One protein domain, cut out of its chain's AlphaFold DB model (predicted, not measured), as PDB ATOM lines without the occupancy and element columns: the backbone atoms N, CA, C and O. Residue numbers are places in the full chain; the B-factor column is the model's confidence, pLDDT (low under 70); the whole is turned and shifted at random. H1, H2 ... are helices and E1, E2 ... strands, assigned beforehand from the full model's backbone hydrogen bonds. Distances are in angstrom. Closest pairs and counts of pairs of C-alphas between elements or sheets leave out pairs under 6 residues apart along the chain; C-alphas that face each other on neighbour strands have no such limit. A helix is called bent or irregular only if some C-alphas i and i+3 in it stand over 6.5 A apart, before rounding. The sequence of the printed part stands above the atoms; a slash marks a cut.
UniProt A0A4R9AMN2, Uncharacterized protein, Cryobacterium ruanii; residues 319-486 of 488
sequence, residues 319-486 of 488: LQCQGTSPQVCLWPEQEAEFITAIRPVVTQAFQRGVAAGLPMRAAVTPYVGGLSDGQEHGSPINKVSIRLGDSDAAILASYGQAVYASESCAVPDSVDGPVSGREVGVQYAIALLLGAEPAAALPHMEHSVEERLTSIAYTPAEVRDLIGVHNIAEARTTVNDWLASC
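AT A GLANCE: This is residues 319 to 486 of the 488 residues of an uncharacterized protein of Cryobacterium ruanii (UniProt A0A4R9AMN2). What picture do the atoms make? A small four-stranded sheet forms one end, with the kinked helix H1 over one face and H2 beside its E4 edge; H3 crosses H2, and H4, H5 and H6 pack round H3. What is counted along the printed part? The 168 printed residues have six named helices and four named strands, in the order E1, E2, H1, E3, E4, H2, H3, H4, H5, H6; the class is mixed, and so is the sheet, ordered E1, E2, E3, E4. The whole is compact, with a radius of gyration of the C-alphas of 16.2 A and spans of 45 by 37 by 29 A.

HOW THE PARTS SIT: How do the strands pair? E1, residues 320 to 322, and E2, residues 327 to 330, are an antiparallel hairpin, with N 322 and O 328 within hydrogen-bond range at 3.0 A. E3, residues 363 to 366, is parallel to E2, with N 329 and O 364 at 2.9 A, and E4, residues 381 to 384, is parallel to E3, with N 384 and O 365 at 2.8 A. Which helices are on the sheet? H1, residues 332 to 355, makes two layers with it, a helix on one face, at a height over the sheet of 8.3 A; E2, H1 and E3 are a strand-helix-strand unit, parallel strands with a helix between, its crossover left-handed. H1 is irregular, C-alphas 337 and 340 being 8.0 A apart, with a kink of 95 degrees near residue 339. H2, residues 392 to 406, is on the same face, and its closest C-alphas to E4 are Tyr 399 and Val 384, 5.3 A apart. Which helix is the hub? H3, residues 419 to 433, touches H2, H4 of residues 438 to 441, H5 of residues 460 to 467 and H6 of residues 472 to 485. Its closest C-alphas to H6 are Ala 429 and Ala 475, 4.3 A apart, at a steep tilt of 61 degrees, opposite ways. How are the helix backbones? Every O i to N i+4 pair is within hydrogen-bond range in H2 and H6, but 15 of 20 in H1, 9 of 11 in H3 and 3 of 4 in H5; H4 is too short for one.

IN THESE COORDINATES: Where do the elements begin and end? E1 begins at C-alpha 320 (-43.264, 19.655, -59.781), and H6 ends at C-alpha 485 (-26.634, 49.114, -49.224). How long are the longer helices? From first to last C-alpha, H1 measures 30.2 A, H3 22.0 A, H2 20.9 A and H6 20.1 A.

THE WHOLE: How far does it reach? The two C-alphas farthest apart, those of Thr 324 and Arg 452, are 51.6 A apart, and the printed part has no cut. Which links are long, and where is confidence low? The links E3 to E4, H2 to H3 and H4 to H5 are long; pLDDT is under 70 at residues 368 to 380, 388 to 389, 411 to 421 and 445 to 456.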
ATOM      1  N   LEU A 319     -40.081  17.622 -56.740       87.56
ATOM      2  CA  LEU A 319     -40.737  18.900 -57.016       87.56
ATOM      3  C   LEU A 319     -41.337  18.935 -58.426       87.56
ATOM      4  O   LEU A 319     -40.693  18.595 -59.419       87.56
ATOM      5  N   GLN A 320     -42.565  19.438 -58.521       91.06
ATOM      6  CA  GLN A 320     -43.264  19.655 -59.781       91.06
ATOM      7  C   GLN A 320     -43.223  21.137 -60.141       91.06
ATOM      8  O   GLN A 320     -43.864  21.975 -59.505       91.06
ATOM      9  N   CYS A 321     -42.435  21.464 -61.161       92.06
ATOM     10  CA  CYS A 321     -42.214  22.830 -61.616       92.06
ATOM     11  C   CYS A 321     -43.068  23.158 -62.840       92.06
ATOM     12  O   CYS A 321     -43.033  22.438 -63.835       92.06
ATOM     13  N   GLN A 322     -43.769  24.292 -62.807       91.94
ATOM     14  CA  GLN A 322     -44.416  24.858 -63.996       91.94
ATOM     15  C   GLN A 322     -44.224  26.375 -64.069       91.94
ATOM     16  O   GLN A 322     -43.995  27.041 -63.055       91.94
ATOM     17  N   GLY A 323     -44.373  26.924 -65.273       89.12
ATOM     18  CA  GLY A 323     -44.120  28.336 -65.562       89.12
ATOM     19  C   GLY A 323     -42.648  28.625 -65.863       89.12
ATOM     20  O   GLY A 323     -41.784  27.762 -65.721       89.12
ATOM     21  N   THR A 324     -42.379  29.845 -66.320       84.44
ATOM     22  CA  THR A 324     -41.037  30.296 -66.736       84.44
ATOM     23  C   THR A 324     -40.633  31.642 -66.133       84.44
ATOM     24  O   THR A 324     -39.456  31.988 -66.157       84.44
ATOM     25  N   SER A 325     -41.575  32.429 -65.603       86.00
ATOM     26  CA  SER A 325     -41.323  33.758 -65.020       86.00
ATOM     27  C   SER A 325     -42.451  34.158 -64.045       86.00
ATOM     28  O   SER A 325     -43.338  34.926 -64.423       86.00
ATOM     29  N   PRO A 326     -42.465  33.615 -62.811       90.50
ATOM     30  CA  PRO A 326     -41.484  32.684 -62.257       90.50
ATOM     31  C   PRO A 326     -41.810  31.226 -62.617       90.50
ATOM     32  O   PRO A 326     -42.960  30.867 -62.877       90.50
ATOM     33  N   GLN A 327     -40.793  30.369 -62.603       92.94
ATOM     34  CA  GLN A 327     -40.992  28.930 -62.491       92.94
ATOM     35  C   GLN A 327     -41.369  28.611 -61.040       92.94
ATOM     36  O   GLN A 327     -40.564  28.790 -60.131       92.94
ATOM     37  N   VAL A 328     -42.600  28.159 -60.810       91.50
ATOM     38  CA  VAL A 328     -43.077  27.783 -59.474       91.50
ATOM     39  C   VAL A 328     -43.040  26.267 -59.364       91.50
ATOM     40  O   VAL A 328     -43.768  25.567 -60.079       91.50
ATOM     41  N   CYS A 329     -42.166  25.794 -58.485       91.06
ATOM     42  CA  CYS A 329     -41.969  24.398 -58.131       91.06
ATOM     43  C   CYS A 329     -42.683  24.118 -56.817       91.06
ATOM     44  O   CYS A 329     -42.406  24.796 -55.836       91.06
ATOM     45  N   LEU A 330     -43.582  23.140 -56.788       89.38
ATOM     46  CA  LEU A 330     -44.329  22.752 -55.591       89.38
ATOM     47  C   LEU A 330     -44.119  21.271 -55.290       89.38
ATOM     48  O   LEU A 330     -43.830  20.479 -56.190       89.38
ATOM     49  N   TRP A 331     -44.283  20.885 -54.025       88.38
ATOM     50  CA  TRP A 331     -44.352  19.468 -53.684       88.38
ATOM     51  C   TRP A 331     -45.630  18.851 -54.270       88.38
ATOM     52  O   TRP A 331     -46.641  19.548 -54.392       88.38
ATOM     53  N   PRO A 332     -45.635  17.554 -54.613       88.38
ATOM     54  CA  PRO A 332     -46.781  16.917 -55.261       88.38
ATOM     55  C   PRO A 332     -48.122  17.093 -54.530       88.38
ATOM     56  O   PRO A 332     -49.156  17.275 -55.160       88.38
ATOM     57  N   GLU A 333     -48.113  17.062 -53.201       83.50
ATOM     58  CA  GLU A 333     -49.289  17.269 -52.357       83.50
ATOM     59  C   GLU A 333     -49.796  18.720 -52.371       83.50
ATOM     60  O   GLU A 333     -51.000  18.951 -52.296       83.50
ATOM     61  N   GLN A 334     -48.902  19.701 -52.525       85.56
ATOM     62  CA  GLN A 334     -49.274  21.107 -52.696       85.56
ATOM     63  C   GLN A 334     -49.821  21.351 -54.104       85.56
ATOM     64  O   GLN A 334     -50.814  22.056 -54.267       85.56
ATOM     65  N   GLU A 335     -49.199  20.740 -55.114       86.94
ATOM     66  CA  GLU A 335     -49.652  20.803 -56.504       86.94
ATOM     67  C   GLU A 335     -51.046  20.170 -56.659       86.94
ATOM     68  O   GLU A 335     -51.924  20.743 -57.298       86.94
ATOM     69  N   ALA A 336     -51.289  19.018 -56.032       84.69
ATOM     70  CA  ALA A 336     -52.560  18.308 -56.149       84.69
ATOM     71  C   ALA A 336     -53.750  19.066 -55.539       84.69
ATOM     72  O   ALA A 336     -54.871  18.925 -56.026       84.69
ATOM     73  N   GLU A 337     -53.533  19.839 -54.473       77.50
ATOM     74  CA  GLU A 337     -54.628  20.407 -53.675       77.50
ATOM     75  C   GLU A 337     -54.710  21.942 -53.739       77.50
ATOM     76  O   GLU A 337     -55.807  22.491 -53.670       77.50
ATOM     77  N   PHE A 338     -53.589  22.645 -53.943       78.88
ATOM     78  CA  PHE A 338     -53.515  24.108 -53.799       78.88
ATOM     79  C   PHE A 338     -52.908  24.836 -55.000       78.88
ATOM     80  O   PHE A 338     -52.710  26.050 -54.932       78.88
ATOM     81  N   ILE A 339     -52.642  24.154 -56.119       83.62
ATOM     82  CA  ILE A 339     -52.061  24.786 -57.316       83.62
ATOM     83  C   ILE A 339     -52.842  26.025 -57.775       83.62
ATOM     84  O   ILE A 339     -52.241  27.037 -58.137       83.62
ATOM     85  N   THR A 340     -54.176  25.968 -57.733       84.44
ATOM     86  CA  THR A 340     -55.060  27.051 -58.182       84.44
ATOM     87  C   THR A 340     -55.042  28.262 -57.255       84.44
ATOM     88  O   THR A 340     -55.362  29.353 -57.714       84.44
ATOM     89  N   ALA A 341     -54.647  28.093 -55.992       85.38
ATOM     90  CA  ALA A 341     -54.509  29.180 -55.028       85.38
ATOM     91  C   ALA A 341     -53.073  29.731 -55.008       85.38
ATOM     92  O   ALA A 341     -52.860  30.929 -55.155       85.38
ATOM     93  N   ILE A 342     -52.067  28.855 -54.915       88.12
ATOM     94  CA  ILE A 342     -50.665  29.255 -54.727       88.12
ATOM     95  C   ILE A 342     -50.091  29.909 -55.989       88.12
ATOM     96  O   ILE A 342     -49.459  30.965 -55.924       88.12
ATOM     97  N   ARG A 343     -50.275  29.285 -57.161       90.25
ATOM     98  CA  ARG A 343     -49.575  29.699 -58.386       90.25
ATOM     99  C   ARG A 343     -49.973  31.109 -58.850       90.25
ATOM    100  O   ARG A 343     -49.059  31.870 -59.182       90.25
ATOM    101  N   PRO A 344     -51.264  31.509 -58.854       92.12
ATOM    102  CA  PRO A 344     -51.650  32.876 -59.201       92.12
ATOM    103  C   PRO A 344     -51.062  33.916 -58.247       92.12
ATOM    104  O   PRO A 344     -50.512  34.909 -58.720       92.12
ATOM    105  N   VAL A 345     -51.098  33.657 -56.934       92.69
ATOM    106  CA  VAL A 345     -50.556  34.563 -55.907       92.69
ATOM    107  C   VAL A 345     -49.057  34.762 -56.108       92.69
ATOM    108  O   VAL A 345     -48.602  35.896 -56.236       92.69
ATOM    109  N   VAL A 346     -48.286  33.678 -56.241       92.94
ATOM    110  CA  VAL A 346     -46.829  33.746 -56.453       92.94
ATOM    111  C   VAL A 346     -46.479  34.427 -57.780       92.94
ATOM    112  O   VAL A 346     -45.543  35.224 -57.841       92.94
ATOM    113  N   THR A 347     -47.233  34.156 -58.848       93.94
ATOM    114  CA  THR A 347     -46.998  34.773 -60.166       93.94
ATOM    115  C   THR A 347     -47.297  36.271 -60.137       93.94
ATOM    116  O   THR A 347     -46.509  37.070 -60.644       93.94
ATOM    117  N   GLN A 348     -48.404  36.674 -59.511       95.06
ATOM    118  CA  GLN A 348     -48.765  38.080 -59.360       95.06
ATOM    119  C   GLN A 348     -47.766  38.821 -58.463       95.06
ATOM    120  O   GLN A 348     -47.356  39.933 -58.798       95.06
ATOM    121  N   ALA A 349     -47.334  38.195 -57.367       94.62
ATOM    122  CA  ALA A 349     -46.287  38.708 -56.489       94.62
ATOM    123  C   ALA A 349     -44.988  38.945 -57.257       94.62
ATOM    124  O   ALA A 349     -44.407  40.021 -57.170       94.62
ATOM    125  N   PHE A 350     -44.566  37.972 -58.070       95.38
ATOM    126  CA  PHE A 350     -43.382  38.098 -58.914       95.38
ATOM    127  C   PHE A 350     -43.487  39.287 -59.870       95.38
ATOM    128  O   PHE A 350     -42.581  40.115 -59.914       95.38
ATOM    129  N   GLN A 351     -44.607  39.427 -60.585       95.88
ATOM    130  CA  GLN A 351     -44.823  40.550 -61.503       95.88
ATOM    131  C   GLN A 351     -44.791  41.903 -60.782       95.88
ATOM    132  O   GLN A 351     -44.164  42.846 -61.266       95.88
ATOM    133  N   ARG A 352     -45.436  41.999 -59.614       96.12
ATOM    134  CA  ARG A 352     -45.425  43.210 -58.779       96.12
ATOM    135  C   ARG A 352     -44.027  43.523 -58.260       96.12
ATOM    136  O   ARG A 352     -43.612  44.674 -58.324       96.12
ATOM    137  N   GLY A 353     -43.287  42.509 -57.817       95.38
ATOM    138  CA  GLY A 353     -41.922  42.672 -57.338       95.38
ATOM    139  C   GLY A 353     -40.972  43.146 -58.432       95.38
ATOM    140  O   GLY A 353     -40.247  44.114 -58.224       95.38
ATOM    141  N   VAL A 354     -41.053  42.560 -59.632       95.25
ATOM    142  CA  VAL A 354     -40.297  43.032 -60.806       95.25
ATOM    143  C   VAL A 354     -40.653  44.485 -61.132       95.25
ATOM    144  O   VAL A 354     -39.762  45.305 -61.336       95.25
ATOM    145  N   ALA A 355     -41.943  44.840 -61.129       95.81
ATOM    146  CA  ALA A 355     -42.385  46.216 -61.365       95.81
ATOM    147  C   ALA A 355     -41.933  47.198 -60.265       95.81
ATOM    148  O   ALA A 355     -41.780  48.391 -60.526       95.81
ATOM    149  N   ALA A 356     -41.710  46.703 -59.046       93.69
ATOM    150  CA  ALA A 356     -41.175  47.462 -57.923       93.69
ATOM    151  C   ALA A 356     -39.637  47.545 -57.915       93.69
ATOM    152  O   ALA A 356     -39.090  48.209 -57.041       93.69
ATOM    153  N   GLY A 357     -38.947  46.909 -58.872       94.19
ATOM    154  CA  GLY A 357     -37.483  46.895 -58.946       94.19
ATOM    155  C   GLY A 357     -36.811  45.928 -57.966       94.19
ATOM    156  O   GLY A 357     -35.614  46.046 -57.728       94.19
ATOM    157  N   LEU A 358     -37.561  44.980 -57.397       92.88
ATOM    158  CA  LEU A 358     -37.008  43.966 -56.501       92.88
ATOM    159  C   LEU A 358     -36.166  42.935 -57.276       92.88
ATOM    160  O   LEU A 358     -36.517  42.589 -58.412       92.88
ATOM    161  N   PRO A 359     -35.108  42.372 -56.661       90.31
ATOM    162  CA  PRO A 359     -34.278  41.324 -57.255       90.31
ATOM    163  C   PRO A 359     -35.002  39.965 -57.249       90.31
ATOM    164  O   PRO A 359     -34.678  39.032 -56.514       90.31
ATOM    165  N   MET A 360     -36.037  39.842 -58.078       91.12
ATOM    166  CA  MET A 360     -36.861  38.637 -58.140       91.12
ATOM    167  C   MET A 360     -36.117  37.485 -58.829       91.12
ATOM    168  O   MET A 360     -35.587  37.632 -59.931       91.12
ATOM    169  N   ARG A 361     -36.119  36.303 -58.204       89.00
ATOM    170  CA  ARG A 361     -35.474  35.097 -58.741       89.00
ATOM    171  C   ARG A 361     -36.388  34.363 -59.719       89.00
ATOM    172  O   ARG A 361     -37.604  34.323 -59.544       89.00
ATOM    173  N   ALA A 362     -35.790  33.756 -60.744       86.38
ATOM    174  CA  ALA A 362     -36.524  33.097 -61.826       86.38
ATOM    175  C   ALA A 362     -37.298  31.847 -61.372       86.38
ATOM    176  O   ALA A 362     -38.254  31.458 -62.043       86.38
ATOM    177  N   ALA A 363     -36.910  31.242 -60.246       87.94
ATOM    178  CA  ALA A 363     -37.577  30.085 -59.667       87.94
ATOM    179  C   ALA A 363     -38.001  30.329 -58.212       87.94
ATOM    180  O   ALA A 363     -37.292  30.969 -57.432       87.94
ATOM    181  N   VAL A 364     -39.155  29.772 -57.850       87.38
ATOM    182  CA  VAL A 364     -39.711  29.771 -56.495       87.38
ATOM    183  C   VAL A 364     -39.971  28.329 -56.089       87.38
ATOM    184  O   VAL A 364     -40.657  27.600 -56.809       87.38
ATOM    185  N   THR A 365     -39.441  27.924 -54.940       85.88
ATOM    186  CA  THR A 365     -39.693  26.609 -54.342       85.88
ATOM    187  C   THR A 365     -40.251  26.785 -52.933       85.88
ATOM    188  O   THR A 365     -39.932  27.782 -52.278       85.88
ATOM    189  N   PRO A 366     -41.027  25.823 -52.409       80.19
ATOM    190  CA  PRO A 366     -41.282  25.750 -50.983       80.19
ATOM    191  C   PRO A 366     -39.954  25.729 -50.209       80.19
ATOM    192  O   PRO A 366     -38.922  25.283 -50.731       80.19
ATOM    193  N   TYR A 367     -39.974  26.257 -48.987       70.62
ATOM    194  CA  TYR A 367     -38.841  26.233 -48.064       70.62
ATOM    195  C   TYR A 367     -38.303  24.801 -47.891       70.62
ATOM    196  O   TYR A 367     -39.022  23.850 -48.187       70.62
ATOM    197  N   VAL A 368     -37.019  24.674 -47.507       59.25
ATOM    198  CA  VAL A 368     -36.336  23.395 -47.220       59.25
ATOM    199  C   VAL A 368     -35.599  23.474 -45.880       59.25
ATOM    200  O   VAL A 368     -34.398  23.760 -45.827       59.25
ATOM    201  N   GLY A 369     -36.333  23.244 -44.791       49.62
ATOM    202  CA  GLY A 369     -35.944  23.348 -43.386       49.62
ATOM    203  C   GLY A 369     -35.070  22.209 -42.884       49.62
ATOM    204  O   GLY A 369     -35.365  21.596 -41.870       49.62
ATOM    205  N   GLY A 370     -33.983  21.918 -43.590       43.53
ATOM    206  CA  GLY A 370     -32.975  20.945 -43.150       43.53
ATOM    207  C   GLY A 370     -31.601  21.122 -43.797       43.53
ATOM    208  O   GLY A 370     -30.678  20.380 -43.478       43.53
ATOM    209  N   LEU A 371     -31.466  22.093 -44.705       39.66
ATOM    210  CA  LEU A 371     -30.247  22.369 -45.474       39.66
ATOM    211  C   LEU A 371     -29.830  23.848 -45.431       39.66
ATOM    212  O   LEU A 371     -28.966  24.252 -46.199       39.66
ATOM    213  N   SER A 372     -30.441  24.673 -44.579       38.59
ATOM    214  CA  SER A 372     -30.185  26.114 -44.585       38.59
ATOM    215  C   SER A 372     -30.117  26.698 -43.176       38.59
ATOM    216  O   SER A 372     -31.033  27.391 -42.753       38.59
ATOM    217  N   ASP A 373     -28.944  26.573 -42.554       37.25
ATOM    218  CA  ASP A 373     -28.328  27.697 -41.818       37.25
ATOM    219  C   ASP A 373     -27.827  28.779 -42.814       37.25
ATOM    220  O   ASP A 373     -26.776  29.387 -42.653       37.25
ATOM    221  N   GLY A 374     -28.558  28.996 -43.908       40.50
ATOM    222  CA  GLY A 374     -28.130  29.811 -45.035       40.50
ATOM    223  C   GLY A 374     -28.826  29.368 -46.311       40.50
ATOM    224  O   GLY A 374     -28.565  28.295 -46.859       40.50
ATOM    225  N   GLN A 375     -29.757  30.175 -46.804       45.88
ATOM    226  CA  GLN A 375     -29.922  30.251 -48.248       45.88
ATOM    227  C   GLN A 375     -28.608  30.875 -48.733       45.88
ATOM    228  O   GLN A 375     -28.276  31.973 -48.297       45.88
ATOM    229  N   GLU A 376     -27.794  30.149 -49.504       51.47
ATOM    230  CA  GLU A 376     -26.546  30.730 -50.007       51.47
ATOM    231  C   GLU A 376     -26.884  31.996 -50.802       51.47
ATOM    232  O   GLU A 376     -27.718  31.960 -51.719       51.47
ATOM    233  N   HIS A 377     -26.265  33.118 -50.429       51.66
ATOM    234  CA  HIS A 377     -26.391  34.369 -51.166       51.66
ATOM    235  C   HIS A 377     -26.086  34.123 -52.648       51.66
ATOM    236  O   HIS A 377     -25.116  33.448 -52.996       51.66
ATOM    237  N   GLY A 378     -26.941  34.645 -53.531       53.06
ATOM    238  CA  GLY A 378     -26.822  34.413 -54.972       53.06
ATOM    239  C   GLY A 378     -27.505  33.143 -55.491       53.06
ATOM    240  O   GLY A 378     -27.429  32.877 -56.692       53.06
ATOM    241  N   SER A 379     -28.227  32.391 -54.648       62.69
ATOM    242  CA  SER A 379     -29.077  31.293 -55.121       62.69
ATOM    243  C   SER A 379     -30.048  31.775 -56.215       62.69
ATOM    244  O   SER A 379     -30.697  32.815 -56.061       62.69
ATOM    245  N   PRO A 380     -30.210  31.034 -57.327       68.31
ATOM    246  CA  PRO A 380     -31.172  31.388 -58.370       68.31
ATOM    247  C   PRO A 380     -32.630  31.085 -57.973       68.31
ATOM    248  O   PRO A 380     -33.520  31.196 -58.818       68.31
ATOM    249  N   ILE A 381     -32.879  30.685 -56.719       74.44
ATOM    250  CA  ILE A 381     -34.162  30.176 -56.230       74.44
ATOM    251  C   ILE A 381     -34.571  30.920 -54.957       74.44
ATOM    252  O   ILE A 381     -33.790  31.013 -54.010       74.44
ATOM    253  N   ASN A 382     -35.823  31.378 -54.912       75.62
ATOM    254  CA  ASN A 382     -36.455  31.869 -53.690       75.62
ATOM    255  C   ASN A 382     -37.159  30.721 -52.951       75.62
ATOM    256  O   ASN A 382     -38.056  30.087 -53.508       75.62
ATOM    257  N   LYS A 383     -36.756  30.467 -51.699       78.06
ATOM    258  CA  LYS A 383     -37.339  29.446 -50.814       78.06
ATOM    259  C   LYS A 383     -38.451  30.058 -49.957       78.06
ATOM    260  O   LYS A 383     -38.165  30.765 -48.998       78.06
ATOM    261  N   VAL A 384     -39.707  29.777 -50.282       75.50
ATOM    262  CA  VAL A 384     -40.886  30.387 -49.643       75.50
ATOM    263  C   VAL A 384     -41.583  29.368 -48.744       75.50
ATOM    264  O   VAL A 384     -41.885  28.262 -49.177       75.50
ATOM    265  N   SER A 385     -41.872  29.699 -47.489       75.69
ATOM    266  CA  SER A 385     -42.745  28.871 -46.651       75.69
ATOM    267  C   SER A 385     -44.161  28.928 -47.217       75.69
ATOM    268  O   SER A 385     -44.841  29.943 -47.111       75.69
ATOM    269  N   ILE A 386     -44.592  27.825 -47.822       74.88
ATOM    270  CA  ILE A 386     -45.935  27.654 -48.372       74.88
ATOM    271  C   ILE A 386     -46.555  26.468 -47.635       74.88
ATOM    272  O   ILE A 386     -46.153  25.324 -47.855       74.88
ATOM    273  N   ARG A 387     -47.493  26.710 -46.722       70.94
ATOM    274  CA  ARG A 387     -48.194  25.655 -45.975       70.94
ATOM    275  C   ARG A 387     -49.606  25.464 -46.519       70.94
ATOM    276  O   ARG A 387     -50.189  26.347 -47.145       70.94
ATOM    277  N   LEU A 388     -50.159  24.274 -46.282       65.56
ATOM    278  CA  LEU A 388     -51.563  24.007 -46.582       65.56
ATOM    279  C   LEU A 388     -52.452  24.963 -45.776       65.56
ATOM    280  O   LEU A 388     -52.346  25.013 -44.553       65.56
ATOM    281  N   GLY A 389     -53.351  25.666 -46.467       68.69
ATOM    282  CA  GLY A 389     -54.295  26.596 -45.843       68.69
ATOM    283  C   GLY A 389     -53.720  27.969 -45.481       68.69
ATOM    284  O   GLY A 389     -54.433  28.751 -44.855       68.69
ATOM    285  N   ASP A 390     -52.478  28.276 -45.871       73.81
ATOM    286  CA  ASP A 390     -51.945  29.634 -45.743       73.81
ATOM    287  C   ASP A 390     -52.803  30.622 -46.545       73.81
ATOM    288  O   ASP A 390     -53.246  30.335 -47.660       73.81
ATOM    289  N   SER A 391     -53.035  31.802 -45.969       84.56
ATOM    290  CA  SER A 391     -53.666  32.906 -46.688       84.56
ATOM    291  C   SER A 391     -52.705  33.484 -47.728       84.56
ATOM    292  O   SER A 391     -51.484  33.404 -47.576       84.56
ATOM    293  N   ASP A 392     -53.247  34.152 -48.747       89.56
ATOM    294  CA  ASP A 392     -52.445  34.876 -49.741       89.56
ATOM    295  C   ASP A 392     -51.431  35.812 -49.065       89.56
ATOM    296  O   ASP A 392     -50.271  35.882 -49.463       89.56
ATOM    297  N   ALA A 393     -51.838  36.477 -47.981       85.75
ATOM    298  CA  ALA A 393     -50.965  37.350 -47.207       85.75
ATOM    299  C   ALA A 393     -49.799  36.606 -46.535       85.75
ATOM    300  O   ALA A 393     -48.684  37.122 -46.553       85.75
ATOM    301  N   ALA A 394     -50.018  35.403 -45.996       83.06
ATOM    302  CA  ALA A 394     -48.951  34.594 -45.404       83.06
ATOM    303  C   ALA A 394     -47.936  34.131 -46.465       83.06
ATOM    304  O   ALA A 394     -46.727  34.214 -46.241       83.06
ATOM    305  N   ILE A 395     -48.417  33.736 -47.652       87.12
ATOM    306  CA  ILE A 395     -47.560  33.385 -48.795       87.12
ATOM    307  C   ILE A 395     -46.723  34.599 -49.220       87.12
ATOM    308  O   ILE A 395     -45.514  34.481 -49.415       87.12
ATOM    309  N   LEU A 396     -47.344  35.776 -49.344       91.12
ATOM    310  CA  LEU A 396     -46.666  37.009 -49.754       91.12
ATOM    311  C   LEU A 396     -45.660  37.504 -48.707       91.12
ATOM    312  O   LEU A 396     -44.571  37.936 -49.077       91.12
ATOM    313  N   ALA A 397     -45.990  37.400 -47.418       86.50
ATOM    314  CA  ALA A 397     -45.074  37.713 -46.325       86.50
ATOM    315  C   ALA A 397     -43.849  36.792 -46.353       86.50
ATOM    316  O   ALA A 397     -42.713  37.268 -46.331       86.50
ATOM    317  N   SER A 398     -44.061  35.481 -46.506       85.88
ATOM    318  CA  SER A 398     -42.951  34.538 -46.629       85.88
ATOM    319  C   SER A 398     -42.130  34.763 -47.901       85.88
ATOM    320  O   SER A 398     -40.909  34.616 -47.879       85.88
ATOM    321  N   TYR A 399     -42.766  35.162 -49.005       89.88
ATOM    322  CA  TYR A 399     -42.046  35.493 -50.230       89.88
ATOM    323  C   TYR A 399     -41.197  36.760 -50.043       89.88
ATOM    324  O   TYR A 399     -40.036  36.787 -50.450       89.88
ATOM    325  N   GLY A 400     -41.714  37.772 -49.341       88.69
ATOM    326  CA  GLY A 400     -40.934  38.953 -48.974       88.69
ATOM    327  C   GLY A 400     -39.701  38.609 -48.137       88.69
ATOM    328  O   GLY A 400     -38.602  39.071 -48.444       88.69
ATOM    329  N   GLN A 401     -39.853  37.712 -47.159       86.38
ATOM    330  CA  GLN A 401     -38.736  37.188 -46.370       86.38
ATOM    331  C   GLN A 401     -37.708  36.435 -47.233       86.38
ATOM    332  O   GLN A 401     -36.506  36.602 -47.036       86.38
ATOM    333  N   ALA A 402     -38.157  35.640 -48.207       85.25
ATOM    334  CA  ALA A 402     -37.269  34.912 -49.114       85.25
ATOM    335  C   ALA A 402     -36.462  35.850 -50.029       85.25
ATOM    336  O   ALA A 402     -35.281  35.606 -50.263       85.25
ATOM    337  N   VAL A 403     -37.080  36.933 -50.520       88.62
ATOM    338  CA  VAL A 403     -36.389  37.966 -51.311       88.62
ATOM    339  C   VAL A 403     -35.345  38.678 -50.453       88.62
ATOM    340  O   VAL A 403     -34.197  38.776 -50.879       88.62
ATOM    341  N   TYR A 404     -35.709  39.090 -49.235       87.75
ATOM    342  CA  TYR A 404     -34.772  39.682 -48.275       87.75
ATOM    343  C   TYR A 404     -33.561  38.774 -48.022       87.75
ATOM    344  O   TYR A 404     -32.424  39.201 -48.193       87.75
ATOM    345  N   ALA A 405     -33.800  37.502 -47.688       82.19
ATOM    346  CA  ALA A 405     -32.745  36.538 -47.371       82.19
ATOM    347  C   ALA A 405     -31.862  36.162 -48.575       82.19
ATOM    348  O   ALA A 405     -30.751  35.665 -48.394       82.19
ATOM    349  N   SER A 406     -32.347  36.367 -49.804       80.38
ATOM    350  CA  SER A 406     -31.581  36.065 -51.017       80.38
ATOM    351  C   SER A 406     -30.462  37.073 -51.298       80.38
ATOM    352  O   SER A 406     -29.526  36.749 -52.035       80.38
ATOM    353  N   GLU A 407     -30.523  38.255 -50.678       82.62
ATOM    354  CA  GLU A 407     -29.561  39.337 -50.870       82.62
ATOM    355  C   GLU A 407     -28.636  39.498 -49.656       82.62
ATOM    356  O   GLU A 407     -29.026  39.276 -48.511       82.62
ATOM    357  N   SER A 408     -27.382  39.877 -49.900       73.75
ATOM    358  CA  SER A 408     -26.389  40.147 -48.852       73.75
ATOM    359  C   SER A 408     -26.241  41.655 -48.653       73.75
ATOM    360  O   SER A 408     -25.312  42.257 -49.187       73.75
ATOM    361  N   CYS A 409     -27.171  42.275 -47.929       77.75
ATOM    362  CA  CYS A 409     -27.189  43.727 -47.724       77.75
ATOM    363  C   CYS A 409     -27.190  44.074 -46.238       77.75
ATOM    364  O   CYS A 409     -27.797  43.369 -45.431       77.75
ATOM    365  N   ALA A 410     -26.537  45.178 -45.879       73.56
ATOM    366  CA  ALA A 410     -26.645  45.731 -44.537       73.56
ATOM    367  C   ALA A 410     -28.052  46.308 -44.326       73.56
ATOM    368  O   ALA A 410     -28.681  46.808 -45.253       73.56
ATOM    369  N   VAL A 411     -28.569  46.272 -43.102       69.62
ATOM    370  CA  VAL A 411     -29.808  47.000 -42.816       69.62
ATOM    371  C   VAL A 411     -29.445  48.457 -42.532       69.62
ATOM    372  O   VAL A 411     -28.672  48.691 -41.600       69.62
ATOM    373  N   PRO A 412     -29.942  49.432 -43.320       61.06
ATOM    374  CA  PRO A 412     -29.562  50.830 -43.162       61.06
ATOM    375  C   PRO A 412     -29.838  51.342 -41.746       61.06
ATOM    376  O   PRO A 412     -30.869  51.033 -41.144       61.06
ATOM    377  N   ASP A 413     -28.948  52.191 -41.229       60.44
ATOM    378  CA  ASP A 413     -29.123  52.832 -39.919       60.44
ATOM    379  C   ASP A 413     -30.297  53.822 -39.861       60.44
ATOM    380  O   ASP A 413     -30.675  54.254 -38.774       60.44
ATOM    381  N   SER A 414     -30.886  54.162 -41.013       48.69
ATOM    382  CA  SER A 414     -31.954  55.153 -41.177       48.69
ATOM    383  C   SER A 414     -33.351  54.686 -40.750       48.69
ATOM    384  O   SER A 414     -34.284  55.483 -40.809       48.69
ATOM    385  N   VAL A 415     -33.521  53.433 -40.313       52.06
ATOM    386  CA  VAL A 415     -34.793  52.955 -39.748       52.06
ATOM    387  C   VAL A 415     -34.767  53.156 -38.230       52.06
ATOM    388  O   VAL A 415     -34.064  52.445 -37.502       52.06
ATOM    389  N   ASP A 416     -35.514  54.149 -37.745       46.28
ATOM    390  CA  ASP A 416     -35.669  54.430 -36.316       46.28
ATOM    391  C   ASP A 416     -36.334  53.230 -35.612       46.28
ATOM    392  O   ASP A 416     -37.515  52.956 -35.801       46.28
ATOM    393  N   GLY A 417     -35.566  52.479 -34.815       55.31
ATOM    394  CA  GLY A 417     -36.046  51.300 -34.086       55.31
ATOM    395  C   GLY A 417     -34.913  50.408 -33.554       55.31
ATOM    396  O   GLY A 417     -33.761  50.550 -33.981       55.31
ATOM    397  N   PRO A 418     -35.195  49.490 -32.605       59.28
ATOM    398  CA  PRO A 418     -34.235  48.465 -32.190       59.28
ATOM    399  C   PRO A 418     -33.807  47.618 -33.399       59.28
ATOM    400  O   PRO A 418     -34.607  47.387 -34.302       59.28
ATOM    401  N   VAL A 419     -32.560  47.129 -33.417       62.25
ATOM    402  CA  VAL A 419     -31.951  46.435 -34.577       62.25
ATOM    403  C   VAL A 419     -32.841  45.311 -35.133       62.25
ATOM    404  O   VAL A 419     -33.005  45.203 -36.344       62.25
ATOM    405  N   SER A 420     -33.501  44.541 -34.259       61.91
ATOM    406  CA  SER A 420     -34.436  43.475 -34.652       61.91
ATOM    407  C   SER A 420     -35.695  43.980 -35.371       61.91
ATOM    408  O   SER A 420     -36.257  43.261 -36.186       61.91
ATOM    409  N   GLY A 421     -36.145  45.208 -35.098       68.50
ATOM    410  CA  GLY A 421     -37.292  45.828 -35.770       68.50
ATOM    411  C   GLY A 421     -36.982  46.268 -37.202       68.50
ATOM    412  O   GLY A 421     -37.876  46.272 -38.045       68.50
ATOM    413  N   ARG A 422     -35.713  46.573 -37.509       76.62
ATOM    414  CA  ARG A 422     -35.312  47.078 -38.830       76.62
ATOM    415  C   ARG A 422     -35.351  45.997 -39.909       76.62
ATOM    416  O   ARG A 422     -35.933  46.219 -40.967       76.62
ATOM    417  N   GLU A 423     -34.788  44.817 -39.638       81.69
ATOM    418  CA  GLU A 423     -34.838  43.678 -40.575       81.69
ATOM    419  C   GLU A 423     -36.288  43.287 -40.883       81.69
ATOM    420  O   GLU A 423     -36.683  43.090 -42.033       81.69
ATOM    421  N   VAL A 424     -37.098  43.244 -39.827       83.56
ATOM    422  CA  VAL A 424     -38.524  42.939 -39.886       83.56
ATOM    423  C   VAL A 424     -39.282  44.002 -40.694       83.56
ATOM    424  O   VAL A 424     -40.159  43.657 -41.489       83.56
ATOM    425  N   GLY A 425     -38.908  45.279 -40.570       86.25
ATOM    426  CA  GLY A 425     -39.451  46.373 -41.376       86.25
ATOM    427  C   GLY A 425     -39.146  46.246 -42.867       86.25
ATOM    428  O   GLY A 425     -40.051  46.430 -43.681       86.25
ATOM    429  N   VAL A 426     -37.926  45.844 -43.242       89.12
ATOM    430  CA  VAL A 426     -37.573  45.577 -44.649       89.12
ATOM    431  C   VAL A 426     -38.382  44.399 -45.199       89.12
ATOM    432  O   VAL A 426     -38.982  44.514 -46.268       89.12
ATOM    433  N   GLN A 427     -38.470  43.285 -44.464       89.56
ATOM    434  CA  GLN A 427     -39.259  42.115 -44.878       89.56
ATOM    435  C   GLN A 427     -40.740  42.469 -45.085       89.56
ATOM    436  O   GLN A 427     -41.338  42.096 -46.098       89.56
ATOM    437  N   TYR A 428     -41.316  43.244 -44.162       89.94
ATOM    438  CA  TYR A 428     -42.686  43.741 -44.263       89.94
ATOM    439  C   TYR A 428     -42.871  44.700 -45.447       89.94
ATOM    440  O   TYR A 428     -43.827  44.561 -46.211       89.94
ATOM    441  N   ALA A 429     -41.939  45.631 -45.662       92.50
ATOM    442  CA  ALA A 429     -41.967  46.545 -46.800       92.50
ATOM    443  C   ALA A 429     -41.942  45.790 -48.138       92.50
ATOM    444  O   ALA A 429     -42.735  46.094 -49.032       92.50
ATOM    445  N   ILE A 430     -41.099  44.760 -48.264       93.88
ATOM    446  CA  ILE A 430     -41.078  43.892 -49.447       93.88
ATOM    447  C   ILE A 430     -42.435  43.199 -49.612       93.88
ATOM    448  O   ILE A 430     -43.007  43.247 -50.699       93.88
ATOM    449  N   ALA A 431     -42.997  42.611 -48.551       92.75
ATOM    450  CA  ALA A 431     -44.304  41.955 -48.609       92.75
ATOM    451  C   ALA A 431     -45.423  42.905 -49.086       92.75
ATOM    452  O   ALA A 431     -46.246  42.523 -49.924       92.75
ATOM    453  N   LEU A 432     -45.420  44.165 -48.635       93.62
ATOM    454  CA  LEU A 432     -46.341  45.199 -49.123       93.62
ATOM    455  C   LEU A 432     -46.158  45.492 -50.617       93.62
ATOM    456  O   LEU A 432     -47.146  45.658 -51.331       93.62
ATOM    457  N   LEU A 433     -44.919  45.534 -51.116       95.69
ATOM    458  CA  LEU A 433     -44.636  45.744 -52.542       95.69
ATOM    459  C   LEU A 433     -45.034  44.539 -53.408       95.69
ATOM    460  O   LEU A 433     -45.455  44.719 -54.550       95.69
ATOM    461  N   LEU A 434     -44.987  43.323 -52.857       95.38
ATOM    462  CA  LEU A 434     -45.580  42.125 -53.471       95.38
ATOM    463  C   LEU A 434     -47.126  42.161 -53.433       95.38
ATOM    464  O   LEU A 434     -47.806  41.409 -54.139       95.38
ATOM    465  N   GLY A 435     -47.687  43.107 -52.677       93.69
ATOM    466  CA  GLY A 435     -49.105  43.428 -52.580       93.69
ATOM    467  C   GLY A 435     -49.854  42.601 -51.548       93.69
ATOM    468  O   GLY A 435     -51.021  42.274 -51.767       93.69
ATOM    469  N   ALA A 436     -49.177  42.257 -50.451       90.75
ATOM    470  CA  ALA A 436     -49.821  41.741 -49.255       90.75
ATOM    471  C   ALA A 436     -50.670  42.831 -48.585       90.75
ATOM    472  O   ALA A 436     -50.330  44.017 -48.621       90.75
ATOM    473  N   GLU A 437     -51.775  42.437 -47.953       88.81
ATOM    474  CA  GLU A 437     -52.582  43.380 -47.182       88.81
ATOM    475  C   GLU A 437     -51.828  43.820 -45.917       88.81
ATOM    476  O   GLU A 437     -51.323  42.958 -45.192       88.81
ATOM    477  N   PRO A 438     -51.789  45.128 -45.586       84.31
ATOM    478  CA  PRO A 438     -50.996  45.635 -44.468       84.31
ATOM    479  C   PRO A 438     -51.265  44.925 -43.145       84.31
ATOM    480  O   PRO A 438     -50.336  44.517 -42.466       84.31
ATOM    481  N   ALA A 439     -52.534  44.704 -42.796       81.62
ATOM    482  CA  ALA A 439     -52.883  44.050 -41.538       81.62
ATOM    483  C   ALA A 439     -52.447  42.575 -41.479       81.62
ATOM    484  O   ALA A 439     -52.163  42.072 -40.397       81.62
ATOM    485  N   ALA A 440     -52.402  41.892 -42.624       78.94
ATOM    486  CA  ALA A 440     -52.152  40.458 -42.702       78.94
ATOM    487  C   ALA A 440     -50.672  40.111 -42.940       78.94
ATOM    488  O   ALA A 440     -50.253  38.998 -42.644       78.94
ATOM    489  N   ALA A 441     -49.884  41.059 -43.457       78.19
ATOM    490  CA  ALA A 441     -48.436  40.929 -43.597       78.19
ATOM    491  C   ALA A 441     -47.669  41.316 -42.327       78.19
ATOM    492  O   ALA A 441     -46.466  41.065 -42.252       78.19
ATOM    493  N   LEU A 442     -48.337  41.954 -41.355       80.00
ATOM    494  CA  LEU A 442     -47.683  42.376 -40.124       80.00
ATOM    495  C   LEU A 442     -47.149  41.151 -39.370       80.00
ATOM    496  O   LEU A 442     -47.899  40.205 -39.115       80.00
ATOM    497  N   PRO A 443     -45.864  41.167 -38.997       72.94
ATOM    498  CA  PRO A 443     -45.272  40.086 -38.243       72.94
ATOM    499  C   PRO A 443     -45.886  40.062 -36.850       72.94
ATOM    500  O   PRO A 443     -46.095  41.101 -36.217       72.94
ATOM    501  N   HIS A 444     -46.152  38.856 -36.359       70.19
ATOM    502  CA  HIS A 444     -46.572  38.677 -34.979       70.19
ATOM    503  C   HIS A 444     -45.373  38.952 -34.071       70.19
ATOM    504  O   HIS A 444     -44.463  38.129 -33.967       70.19
ATOM    505  N   MET A 445     -45.339  40.140 -33.469       65.81
ATOM    506  CA  MET A 445     -44.318  40.519 -32.498       65.81
ATOM    507  C   MET A 445     -44.867  40.319 -31.086       65.81
ATOM    508  O   MET A 445     -45.893  40.886 -30.713       65.81
ATOM    509  N   GLU A 446     -44.155  39.527 -30.290       64.94
ATOM    510  CA  GLU A 446     -44.396  39.389 -28.857       64.94
ATOM    511  C   GLU A 446     -43.158  39.867 -28.107       64.94
ATOM    512  O   GLU A 446     -42.036  39.459 -28.416       64.94
ATOM    513  N   HIS A 447     -43.351  40.729 -27.108       55.12
ATOM    514  CA  HIS A 447     -42.265  41.064 -26.197       55.12
ATOM    515  C   HIS A 447     -42.214  40.029 -25.074       55.12
ATOM    516  O   HIS A 447     -43.092  39.969 -24.208       55.12
ATOM    517  N   SER A 448     -41.166  39.209 -25.091       47.31
ATOM    518  CA  SER A 448     -40.767  38.395 -23.949       47.31
ATOM    519  C   SER A 448     -40.081  39.319 -22.945       47.31
ATOM    520  O   SER A 448     -38.895  39.611 -23.083       47.31
ATOM    521  N   VAL A 449     -40.820  39.800 -21.943       44.91
ATOM    522  CA  VAL A 449     -40.203  40.496 -20.807       44.91
ATOM    523  C   VAL A 449     -39.352  39.472 -20.068       44.91
ATOM    524  O   VAL A 449     -39.890  38.508 -19.519       44.91
ATOM    525  N   GLU A 450     -38.037  39.674 -20.119       42.03
ATOM    526  CA  GLU A 450     -37.014  38.798 -19.557       42.03
ATOM    527  C   GLU A 450     -37.454  38.246 -18.182       42.03
ATOM    528  O   GLU A 450     -37.637  38.964 -17.199       42.03
ATOM    529  N   GLU A 451     -37.695  36.933 -18.179       38.81
ATOM    530  CA  GLU A 451     -37.786  36.008 -17.045       38.81
ATOM    531  C   GLU A 451     -39.058  35.825 -16.191       38.81
ATOM    532  O   GLU A 451     -39.024  34.875 -15.399       38.81
ATOM    533  N   ARG A 452     -40.197  36.548 -16.299       37.78
ATOM    534  CA  ARG A 452     -41.366  36.134 -15.456       37.78
ATOM    535  C   ARG A 452     -42.805  36.615 -15.723       37.78
ATOM    536  O   ARG A 452     -43.636  36.412 -14.835       37.78
ATOM    537  N   LEU A 453     -43.169  37.190 -16.871       45.31
ATOM    538  CA  LEU A 453     -44.552  37.664 -17.106       45.31
ATOM    539  C   LEU A 453     -45.105  37.321 -18.498       45.31
ATOM    540  O   LEU A 453     -44.356  37.053 -19.431       45.31
ATOM    541  N   THR A 454     -46.442  37.302 -18.586       49.25
ATOM    542  CA  THR A 454     -47.260  37.087 -19.796       49.25
ATOM    543  C   THR A 454     -46.719  37.873 -20.987       49.25
ATOM    544  O   THR A 454     -46.500  39.077 -20.848       49.25
ATOM    545  N   SER A 455     -46.544  37.220 -22.142       52.62
ATOM    546  CA  SER A 455     -46.187  37.914 -23.378       52.62
ATOM    547  C   SER A 455     -47.221  39.004 -23.669       52.62
ATOM    548  O   SER A 455     -48.431  38.766 -23.639       52.62
ATOM    549  N   ILE A 456     -46.745  40.233 -23.874       64.81
ATOM    550  CA  ILE A 456     -47.601  41.338 -24.307       64.81
ATOM    551  C   ILE A 456     -47.577  41.312 -25.832       64.81
ATOM    552  O   ILE A 456     -46.529  41.525 -26.445       64.81
ATOM    553  N   ALA A 457     -48.725  40.998 -26.429       73.69
ATOM    554  CA  ALA A 457     -48.915  41.099 -27.868       73.69
ATOM    555  C   ALA A 457     -49.086  42.574 -28.249       73.69
ATOM    556  O   ALA A 457     -49.940  43.262 -27.686       73.69
ATOM    557  N   TYR A 458     -48.284  43.046 -29.202       75.50
ATOM    558  CA  TYR A 458     -48.432  44.391 -29.754       75.50
ATOM    559  C   TYR A 458     -49.674  44.478 -30.643       75.50
ATOM    560  O   TYR A 458     -50.029  43.542 -31.363       75.50
ATOM    561  N   THR A 459     -50.330  45.632 -30.634       84.56
ATOM    562  CA  THR A 459     -51.391  45.940 -31.591       84.56
ATOM    563  C   THR A 459     -50.807  46.168 -32.994       84.56
ATOM    564  O   THR A 459     -49.673  46.626 -33.131       84.56
ATOM    565  N   PRO A 460     -51.580  45.954 -34.078       82.38
ATOM    566  CA  PRO A 460     -51.118  46.223 -35.446       82.38
ATOM    567  C   PRO A 460     -50.665  47.668 -35.715       82.38
ATOM    568  O   PRO A 460     -50.016  47.928 -36.726       82.38
ATOM    569  N   ALA A 461     -51.077  48.630 -34.885       84.19
ATOM    570  CA  ALA A 461     -50.597  50.009 -34.961       84.19
ATOM    571  C   ALA A 461     -49.204  50.128 -34.330       84.19
ATOM    572  O   ALA A 461     -48.283  50.578 -34.996       84.19
ATOM    573  N   GLU A 462     -49.024  49.597 -33.119       83.69
ATOM    574  CA  GLU A 462     -47.728  49.591 -32.427       83.69
ATOM    575  C   GLU A 462     -46.652  48.829 -33.213       83.69
ATOM    576  O   GLU A 462     -45.513  49.277 -33.283       83.69
ATOM    577  N   VAL A 463     -47.008  47.710 -33.858       80.56
ATOM    578  CA  VAL A 463     -46.091  46.975 -34.750       80.56
ATOM    579  C   VAL A 463     -45.653  47.857 -35.923       80.56
ATOM    580  O   VAL A 463     -44.476  47.849 -36.266       80.56
ATOM    581  N   ARG A 464     -46.567  48.639 -36.521       83.25
ATOM    582  CA  ARG A 464     -46.256  49.554 -37.637       83.25
ATOM    583  C   ARG A 464     -45.358  50.709 -37.214       83.25
ATOM    584  O   ARG A 464     -44.400  51.006 -37.921       83.25
ATOM    585  N   ASP A 465     -45.636  51.288 -36.054       83.88
ATOM    586  CA  ASP A 465     -44.814  52.353 -35.486       83.88
ATOM    587  C   ASP A 465     -43.399  51.834 -35.169       83.88
ATOM    588  O   ASP A 465     -42.418  52.535 -35.396       83.88
ATOM    589  N   LEU A 466     -43.275  50.581 -34.708       80.75
ATOM    590  CA  LEU A 466     -41.989  49.966 -34.359       80.75
ATOM    591  C   LEU A 466     -41.135  49.573 -35.578       80.75
ATOM    592  O   LEU A 466     -39.909  49.587 -35.486       80.75
ATOM    593  N   ILE A 467     -41.763  49.199 -36.698       81.81
ATOM    594  CA  ILE A 467     -41.061  48.875 -37.955       81.81
ATOM    595  C   ILE A 467     -40.835  50.100 -38.853       81.81
ATOM    596  O   ILE A 467     -40.053  50.014 -39.796       81.81
ATOM    597  N   GLY A 468     -41.537  51.212 -38.606       82.81
ATOM    598  CA  GLY A 468     -41.393  52.465 -39.355       82.81
ATOM    599  C   GLY A 468     -41.991  52.462 -40.769       82.81
ATOM    600  O   GLY A 468     -41.629  53.312 -41.578       82.81
ATOM    601  N   VAL A 469     -42.895  51.526 -41.092       86.81
ATOM    602  CA  VAL A 469     -43.497  51.384 -42.434       86.81
ATOM    603  C   VAL A 469     -45.023  51.417 -42.343       86.81
ATOM    604  O   VAL A 469     -45.675  50.427 -42.000       86.81
ATOM    605  N   HIS A 470     -45.624  52.550 -42.706       88.50
ATOM    606  CA  HIS A 470     -47.064  52.790 -42.549       88.50
ATOM    607  C   HIS A 470     -47.832  52.673 -43.867       88.50
ATOM    608  O   HIS A 470     -49.039  52.420 -43.865       88.50
ATOM    609  N   ASN A 471     -47.155  52.870 -44.999       90.69
ATOM    610  CA  ASN A 471     -47.766  52.885 -46.325       90.69
ATOM    611  C   ASN A 471     -46.801  52.400 -47.425       90.69
ATOM    612  O   ASN A 471     -45.615  52.179 -47.201       90.69
ATOM    613  N   ILE A 472     -47.328  52.238 -48.644       91.19
ATOM    614  CA  ILE A 472     -46.577  51.725 -49.804       91.19
ATOM    615  C   ILE A 472     -45.443  52.672 -50.238       91.19
ATOM    616  O   ILE A 472     -44.429  52.205 -50.756       91.19
ATOM    617  N   ALA A 473     -45.591  53.988 -50.053       92.88
ATOM    618  CA  ALA A 473     -44.545  54.941 -50.424       92.88
ATOM    619  C   ALA A 473     -43.333  54.800 -49.493       92.88
ATOM    620  O   ALA A 473     -42.209  54.681 -49.974       92.88
ATOM    621  N   GLU A 474     -43.571  54.708 -48.185       91.69
ATOM    622  CA  GLU A 474     -42.540  54.419 -47.181       91.69
ATOM    623  C   GLU A 474     -41.909  53.041 -47.384       91.69
ATOM    624  O   GLU A 474     -40.688  52.914 -47.311       91.69
ATOM    625  N   ALA A 475     -42.710  52.024 -47.723       91.81
ATOM    626  CA  ALA A 475     -42.197  50.698 -48.055       91.81
ATOM    627  C   ALA A 475     -41.211  50.754 -49.235       91.81
ATOM    628  O   ALA A 475     -40.145  50.143 -49.190       91.81
ATOM    629  N   ARG A 476     -41.531  51.535 -50.276       94.38
ATOM    630  CA  ARG A 476     -40.643  51.730 -51.429       94.38
ATOM    631  C   ARG A 476     -39.347  52.441 -51.044       94.38
ATOM    632  O   ARG A 476     -38.291  52.009 -51.486       94.38
ATOM    633  N   THR A 477     -39.415  53.496 -50.234       92.62
ATOM    634  CA  THR A 477     -38.213  54.191 -49.740       92.62
ATOM    635  C   THR A 477     -37.332  53.244 -48.929       92.62
ATOM    636  O   THR A 477     -36.159  53.092 -49.244       92.62
ATOM    637  N   THR A 478     -37.926  52.516 -47.981       90.94
ATOM    638  CA  THR A 478     -37.230  51.546 -47.120       90.94
ATOM    639  C   THR A 478     -36.504  50.479 -47.941       90.94
ATOM    640  O   THR A 478     -35.337  50.183 -47.700       90.94
ATOM    641  N   VAL A 479     -37.177  49.916 -48.950       92.25
ATOM    642  CA  VAL A 479     -36.588  48.906 -49.839       92.25
ATOM    643  C   VAL A 479     -35.490  49.491 -50.723       92.25
ATOM    644  O   VAL A 479     -34.480  48.828 -50.929       92.25
ATOM    645  N   ASN A 480     -35.650  50.713 -51.234       93.06
ATOM    646  CA  ASN A 480     -34.618  51.360 -52.045       93.06
ATOM    647  C   ASN A 480     -33.352  51.644 -51.230       93.06
ATOM    648  O   ASN A 480     -32.253  51.397 -51.723       93.06
ATOM    649  N   ASP A 481     -33.505  52.120 -49.993       90.69
ATOM    650  CA  ASP A 481     -32.386  52.379 -49.084       90.69
ATOM    651  C   ASP A 481     -31.662  51.073 -48.727       90.69
ATOM    652  O   ASP A 481     -30.432  51.007 -48.754       90.69
ATOM    653  N   TRP A 482     -32.421  50.003 -48.464       91.06
ATOM    654  CA  TRP A 482     -31.871  48.664 -48.258       91.06
ATOM    655  C   TRP A 482     -31.121  48.157 -49.497       91.06
ATOM    656  O   TRP A 482     -29.962  47.766 -49.384       91.06
ATOM    657  N   LEU A 483     -31.716  48.232 -50.691       90.81
ATOM    658  CA  LEU A 483     -31.068  47.797 -51.933       90.81
ATOM    659  C   LEU A 483     -29.806  48.607 -52.260       90.81
ATOM    660  O   LEU A 483     -28.834  48.055 -52.776       90.81
ATOM    661  N   ALA A 484     -29.786  49.901 -51.932       90.00
ATOM    662  CA  ALA A 484     -28.613  50.752 -52.112       90.00
ATOM    663  C   ALA A 484     -27.421  50.310 -51.243       90.00
ATOM    664  O   ALA A 484     -26.273  50.534 -51.627       90.00
ATOM    665  N   SER A 485     -27.677  49.645 -50.111       87.62
ATOM    666  CA  SER A 485     -26.634  49.114 -49.224       87.62
ATOM    667  C   SER A 485     -26.026  47.784 -49.691       87.62
ATOM    668  O   SER A 485     -24.984  47.375 -49.192       87.62
ATOM    669  N   CYS A 486     -26.638  47.092 -50.660       81.56
ATOM    670  CA  CYS A 486     -26.165  45.782 -51.129       81.56
ATOM    671  C   CYS A 486     -24.824  45.844 -51.893       81.56
ATOM    672  O   CYS A 486     -24.269  44.806 -52.247       81.56
TER     673      CYS A 486